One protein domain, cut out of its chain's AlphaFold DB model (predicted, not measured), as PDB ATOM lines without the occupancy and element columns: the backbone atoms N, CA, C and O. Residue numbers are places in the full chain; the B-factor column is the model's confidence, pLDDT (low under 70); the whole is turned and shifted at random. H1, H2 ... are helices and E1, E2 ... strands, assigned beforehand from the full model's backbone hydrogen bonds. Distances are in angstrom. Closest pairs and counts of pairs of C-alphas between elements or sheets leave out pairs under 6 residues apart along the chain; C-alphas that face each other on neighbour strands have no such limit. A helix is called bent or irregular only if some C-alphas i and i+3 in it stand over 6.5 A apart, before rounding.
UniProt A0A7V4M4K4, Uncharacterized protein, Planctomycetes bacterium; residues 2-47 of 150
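This is residues 2 to 47 of the 150 residues of an uncharacterized protein of Planctomycetes bacterium (UniProt A0A7V4M4K4). A small two-stranded hairpin, E1 and E2, has one helix, H1, folded back loosely over one of its faces and running nearly the same way as E1; the opposite face is bare. Before the hairpin comes a long lead without a named element, of which residues 2 to 7 stick out freely at one end of the long axis, and after H1 residues 39 to 47 make a short tail at the other end. The printed part has 46 residues, with two named strands and one named helix in the order E1, E2, H1, and the two strands make one antiparallel sheet. The class is mixed, helices and strands, though only 22 of the 46 residues are in named elements. The whole is loose, with a radius of gyration of the C-alphas of 13.3 A, and elongated, with spans of 39 by 22 by 13 A.

The printed part begins at Arg 2, with its C-alpha at (3.138, 48.021, -44.269), and residues 2 to 12 hold no named element. E1 is residues 13 to 17, 12.5 A from first to last C-alpha, and begins with C-alpha 13 at (2.649, 46.397, -22.377). E2 is residues 20 to 24, 12.6 A long in the same measure. H1 is residues 27 to 38, 17.0 A from first to last C-alpha, and ends with C-alpha 38 at (18.148, 35.303, -15.331). It is not bent.

E1 and E2 are a hairpin of antiparallel neighbours, with 160 degrees between their N-to-C directions. The C-alphas of Val 16 and Leu 21 face each other at 4.6 A. N 13 and O 24 are within hydrogen-bond range at 2.7 A, and so are N 22 and O 15 at 2.8 A. The closest C-alphas of E1 and H1 are those of Cys 13 and Gln 27, 6.8 A apart, and the two centres are 10.8 A apart. The closest C-alphas of E2 and H1 are those of Thr 24 and Phe 30, 7.2 A apart, and the two centres are 11.1 A apart. In H1 every O i to N i+4 pair is within hydrogen-bond range.

The two C-alphas farthest apart are those of Arg 2 and Ala 46, at 40.2 A. The printed part has no cut. The links E1 to E2 and E2 to H1 are both tight, with 2 residues in each. Residues 2 to 7 stand free. The mean pLDDT of the printed part is 83.7, and residues 2 to 8 are under 70.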
ATOM      1  N   ARG A   2       2.243  47.494 -45.318       44.09
ATOM      2  CA  ARG A   2       3.138  48.021 -44.269       44.09
ATOM      3  C   ARG A   2       4.561  48.052 -44.842       44.09
ATOM      4  O   ARG A   2       4.987  47.040 -45.388       44.09
ATOM      5  N   ARG A   3       5.270  49.189 -44.775       43.41
ATOM      6  CA  ARG A   3       6.694  49.239 -45.156       43.41
ATOM      7  C   ARG A   3       7.482  48.309 -44.215       43.41
ATOM      8  O   ARG A   3       7.271  48.431 -43.007       43.41
ATOM      9  N   PRO A   4       8.339  47.414 -44.733       57.97
ATOM     10  CA  PRO A   4       9.094  46.462 -43.916       57.97
ATOM     11  C   PRO A   4      10.023  47.140 -42.891       57.97
ATOM     12  O   PRO A   4      10.218  46.585 -41.817       57.97
ATOM     13  N   ASP A   5      10.464  48.378 -43.151       63.31
ATOM     14  CA  ASP A   5      11.410  49.118 -42.293       63.31
ATOM     15  C   ASP A   5      10.764  50.185 -41.386       63.31
ATOM     16  O   ASP A   5      11.444  51.055 -40.843       63.31
ATOM     17  N   ALA A   6       9.434  50.194 -41.237       59.72
ATOM     18  CA  ALA A   6       8.786  51.161 -40.350       59.72
ATOM     19  C   ALA A   6       8.974  50.747 -38.874       59.72
ATOM     20  O   ALA A   6       8.586  49.625 -38.529       59.72
ATOM     21  N   PRO A   7       9.492  51.624 -37.985       63.53
ATOM     22  CA  PRO A   7       9.658  51.290 -36.572       63.53
ATOM     23  C   PRO A   7       8.321  50.838 -35.975       63.53
ATOM     24  O   PRO A   7       7.268  51.438 -36.232       63.53
ATOM     25  N   SER A   8       8.348  49.741 -35.210       68.81
ATOM     26  CA  SER A   8       7.141  49.175 -34.604       68.81
ATOM     27  C   SER A   8       6.462  50.238 -33.746       68.81
ATOM     28  O   SER A   8       7.111  50.829 -32.880       68.81
ATOM     29  N   ARG A   9       5.165  50.482 -33.970       72.69
ATOM     30  CA  ARG A   9       4.412  51.423 -33.137       72.69
ATOM     31  C   ARG A   9       4.506  50.991 -31.669       72.69
ATOM     32  O   ARG A   9       4.340  49.797 -31.414       72.69
ATOM     33  N   PRO A  10       4.748  51.932 -30.742       77.56
ATOM     34  CA  PRO A  10       4.727  51.627 -29.324       77.56
ATOM     35  C   PRO A  10       3.340  51.094 -28.960       77.56
ATOM     36  O   PRO A  10       2.330  51.743 -29.239       77.56
ATOM     37  N   LEU A  11       3.297  49.901 -28.377       82.56
ATOM     38  CA  LEU A  11       2.084  49.311 -27.827       82.56
ATOM     39  C   LEU A  11       2.280  49.225 -26.317       82.56
ATOM     40  O   LEU A  11       3.307  48.706 -25.884       82.56
ATOM     41  N   PRO A  12       1.348  49.743 -25.506       85.81
ATOM     42  CA  PRO A  12       1.474  49.625 -24.066       85.81
ATOM     43  C   PRO A  12       1.460  48.141 -23.675       85.81
ATOM     44  O   PRO A  12       0.576  47.382 -24.070       85.81
ATOM     45  N   CYS A  13       2.463  47.734 -22.910       87.56
ATOM     46  CA  CYS A  13       2.649  46.397 -22.377       87.56
ATOM     47  C   CYS A  13       2.798  46.499 -20.859       87.56
ATOM     48  O   CYS A  13       3.561  47.322 -20.344       87.56
ATOM     49  N   PHE A  14       2.079  45.630 -20.160       91.44
ATOM     50  CA  PHE A  14       2.047  45.551 -18.707       91.44
ATOM     51  C   PHE A  14       2.438  44.134 -18.317       91.44
ATOM     52  O   PHE A  14       1.945  43.179 -18.917       91.44
ATOM     53  N   ALA A  15       3.304  43.992 -17.324       89.19
ATOM     54  CA  ALA A  15       3.653  42.689 -16.787       89.19
ATOM     55  C   ALA A  15       4.002  42.799 -15.308       89.19
ATOM     56  O   ALA A  15       4.594  43.787 -14.879       89.19
ATOM     57  N   VAL A  16       3.661  41.772 -14.540       91.88
ATOM     58  CA  VAL A  16       4.194  41.579 -13.193       91.88
ATOM     59  C   VAL A  16       5.293  40.537 -13.305       91.88
ATOM     60  O   VAL A  16       5.063  39.450 -13.836       91.88
ATOM     61  N   PHE A  17       6.494  40.886 -12.864       90.81
ATOM     62  CA  PHE A  17       7.644  39.995 -12.882       90.81
ATOM     63  C   PHE A  17       8.358  40.097 -11.535       90.81
ATOM     64  O   PHE A  17       8.804  41.179 -11.144       90.81
ATOM     65  N   ASN A  18       8.430  38.971 -10.820       87.69
ATOM     66  CA  ASN A  18       8.736  38.930  -9.387       87.69
ATOM     67  C   ASN A  18       7.817  39.900  -8.613       87.69
ATOM     68  O   ASN A  18       6.607  39.894  -8.827       87.69
ATOM     69  N   ASP A  19       8.391  40.763  -7.775       92.56
ATOM     70  CA  ASP A  19       7.666  41.748  -6.964       92.56
ATOM     71  C   ASP A  19       7.534  43.125  -7.644       92.56
ATOM     72  O   ASP A  19       7.261  44.131  -6.985       92.56
ATOM     73  N   TYR A  20       7.746  43.207  -8.964       90.44
ATOM     74  CA  TYR A  20       7.719  44.465  -9.713       90.44
ATOM     75  C   TYR A  20       6.609  44.496 -10.766       90.44
ATOM     76  O   TYR A  20       6.453  43.571 -11.566       90.44
ATOM     77  N   LEU A  21       5.884  45.618 -10.818       92.38
ATOM     78  CA  LEU A  21       5.025  45.977 -11.945       92.38
ATOM     79  C   LEU A  21       5.860  46.702 -13.006       92.38
ATOM     80  O   LEU A  21       6.425  47.765 -12.751       92.38
ATOM     81  N   ILE A  22       5.906  46.138 -14.208       91.69
ATOM     82  CA  ILE A  22       6.635  46.669 -15.356       91.69
ATOM     83  C   ILE A  22       5.637  47.275 -16.340       91.69
ATOM     84  O   ILE A  22       4.686  46.622 -16.774       91.69
ATOM     85  N   LEU A  23       5.904  48.524 -16.718       92.69
ATOM     86  CA  LEU A  23       5.155  49.296 -17.702       92.69
ATOM     87  C   LEU A  23       6.109  49.661 -18.839       92.69
ATOM     88  O   LEU A  23       7.113  50.334 -18.612       92.69
ATOM     89  N   THR A  24       5.825  49.212 -20.058       90.25
ATOM     90  CA  THR A  24       6.668  49.497 -21.227       90.25
ATOM     91  C   THR A  24       5.820  49.719 -22.471       90.25
ATOM     92  O   THR A  24       4.660  49.336 -22.530       90.25
ATOM     93  N   THR A  25       6.391  50.360 -23.482       90.00
ATOM     94  CA  THR A  25       5.785  50.542 -24.805       90.00
ATOM     95  C   THR A  25       6.337  49.574 -25.855       90.00
ATOM     96  O   THR A  25       5.886  49.568 -27.002       90.00
ATOM     97  N   HIS A  26       7.338  48.773 -25.478       87.62
ATOM     98  CA  HIS A  26       8.006  47.816 -26.351       87.62
ATOM     99  C   HIS A  26       8.205  46.482 -25.634       87.62
ATOM    100  O   HIS A  26       8.795  46.430 -24.552       87.62
ATOM    101  N   GLN A  27       7.786  45.396 -26.287       86.25
ATOM    102  CA  GLN A  27       7.983  44.026 -25.804       86.25
ATOM    103  C   GLN A  27       9.468  43.693 -25.593       86.25
ATOM    104  O   GLN A  27       9.823  43.063 -24.603       86.25
ATOM    105  N   SER A  28      10.353  44.189 -26.460       88.75
ATOM    106  CA  SER A  28      11.800  43.954 -26.354       88.75
ATOM    107  C   SER A  28      12.411  44.473 -25.047       88.75
ATOM    108  O   SER A  28      13.426  43.953 -24.587       88.75
ATOM    109  N   LEU A  29      11.805  45.485 -24.414       88.44
ATOM    110  CA  LEU A  29      12.236  45.950 -23.096       88.44
ATOM    111  C   LEU A  29      11.829  44.970 -21.992       88.44
ATOM    112  O   LEU A  29      12.604  44.769 -21.064       88.44
ATOM    113  N   PHE A  30      10.668  44.323 -22.109       87.50
ATOM    114  CA  PHE A  30      10.259  43.275 -21.173       87.50
ATOM    115  C   PHE A  30      11.196  42.064 -21.255       87.50
ATOM    116  O   PHE A  30      11.712  41.618 -20.233       87.50
ATOM    117  N   GLU A  31      11.507  41.604 -22.468       88.81
ATOM    118  CA  GLU A  31      12.467  40.514 -22.700       88.81
ATOM    119  C   GLU A  31      13.841  40.829 -22.098       88.81
ATOM    120  O   GLU A  31      14.444  39.976 -21.450       88.81
ATOM    121  N   LYS A  32      14.314  42.076 -22.231       89.06
ATOM    122  CA  LYS A  32      15.558  42.523 -21.588       89.06
ATOM    123  C   LYS A  32      15.492  42.464 -20.066       89.06
ATOM    124  O   LYS A  32      16.488  42.078 -19.456       89.06
ATOM    125  N   VAL A  33      14.371  42.840 -19.448       89.50
ATOM    126  CA  VAL A  33      14.220  42.761 -17.985       89.50
ATOM    127  C   VAL A  33      14.313  41.312 -17.518       89.50
ATOM    128  O   VAL A  33      15.103  41.021 -16.622       89.50
ATOM    129  N   VAL A  34      13.579  40.402 -18.165       89.06
ATOM    130  CA  VAL A  34      13.605  38.969 -17.831       89.06
ATOM    131  C   VAL A  34      15.001  38.382 -18.048       89.06
ATOM    132  O   VAL A  34      15.558  37.775 -17.137       89.06
ATOM    133  N   ALA A  35      15.621  38.642 -19.201       89.44
ATOM    134  CA  ALA A  35      16.966  38.155 -19.507       89.44
ATOM    135  C   ALA A  35      18.021  38.669 -18.513       89.44
ATOM    136  O   ALA A  35      18.919  37.927 -18.121       89.44
ATOM    137  N   THR A  36      17.907  39.927 -18.072       89.31
ATOM    138  CA  THR A  36      18.808  40.507 -17.062       89.31
ATOM    139  C   THR A  36      18.592  39.881 -15.682       89.31
ATOM    140  O   THR A  36      19.540  39.761 -14.911       89.31
ATOM    141  N   ALA A  37      17.362  39.475 -15.359       88.19
ATOM    142  CA  ALA A  37      17.057  38.796 -14.105       88.19
ATOM    143  C   ALA A  37      17.586  37.353 -14.072       88.19
ATOM    144  O   ALA A  37      18.081  36.919 -13.036       88.19
ATOM    145  N   GLU A  38      17.537  36.636 -15.199       89.25
ATOM    146  CA  GLU A  38      18.148  35.303 -15.331       89.25
ATOM    147  C   GLU A  38      19.681  35.348 -15.338       89.25
ATOM    148  O   GLU A  38      20.326  34.395 -14.903       89.25
ATOM    149  N   LYS A  39      20.265  36.453 -15.824       91.44
ATOM    150  CA  LYS A  39      21.718  36.660 -15.950       91.44
ATOM    151  C   LYS A  39      22.168  37.926 -15.220       91.44
ATOM    152  O   LYS A  39      22.470  38.938 -15.867       91.44
ATOM    153  N   PRO A  40      22.242  37.909 -13.875       87.25
ATOM    154  CA  PRO A  40      22.600  39.082 -13.079       87.25
ATOM    155  C   PRO A  40      23.952  39.701 -13.454       87.25
ATOM    156  O   PRO A  40      24.152  40.903 -13.274       87.25
ATOM    157  N   GLU A  41      24.879  38.919 -14.007       89.25
ATOM    158  CA  GLU A  41      26.174  39.372 -14.514       89.25
ATOM    159  C   GLU A  41      26.075  40.351 -15.693       89.25
ATOM    160  O   GLU A  41      27.004  41.128 -15.916       89.25
ATOM    161  N   GLN A  42      24.950  40.362 -16.414       86.25
ATOM    162  CA  GLN A  42      24.673  41.304 -17.504       86.25
ATOM    163  C   GLN A  42      23.965  42.578 -17.022       86.25
ATOM    164  O   GLN A  42      23.727  43.495 -17.808       86.25
ATOM    165  N   SER A  43      23.628  42.659 -15.733       89.19
ATOM    166  CA  SER A  43      22.961  43.829 -15.169       89.19
ATOM    167  C   SER A  43      23.876  45.054 -15.113       89.19
ATOM    168  O   SER A  43      25.102  44.960 -15.005       89.19
ATOM    169  N   LEU A  44      23.262  46.241 -15.082       87.56
ATOM    170  CA  LEU A  44      23.983  47.492 -14.839       87.56
ATOM    171  C   LEU A  44      24.757  47.454 -13.511       87.56
ATOM    172  O   LEU A  44      25.886  47.928 -13.446       87.56
ATOM    173  N   ALA A  45      24.180  46.836 -12.475       87.62
ATOM    174  CA  ALA A  45      24.817  46.690 -11.169       87.62
ATOM    175  C   ALA A  45      26.088  45.822 -11.219       87.62
ATOM    176  O   ALA A  45      27.016  46.020 -10.430       87.62
ATOM    177  N   ALA A  46      26.154  44.870 -12.154       90.50
ATOM    178  CA  ALA A  46      27.321  44.023 -12.348       90.50
ATOM    179  C   ALA A  46      28.448  44.710 -13.137       90.50
ATOM    180  O   ALA A  46      29.606  44.301 -12.984       90.50
ATOM    181  N   ALA A  47      28.142  45.757 -13.909       90.88
ATOM    182  CA  ALA A  47      29.105  46.443 -14.760       90.88
ATOM    183  C   ALA A  47      30.261  47.076 -13.962       90.88
ATOM    184  O   ALA A  47      30.075  47.679 -12.901       90.88
TER     185      ALA A  47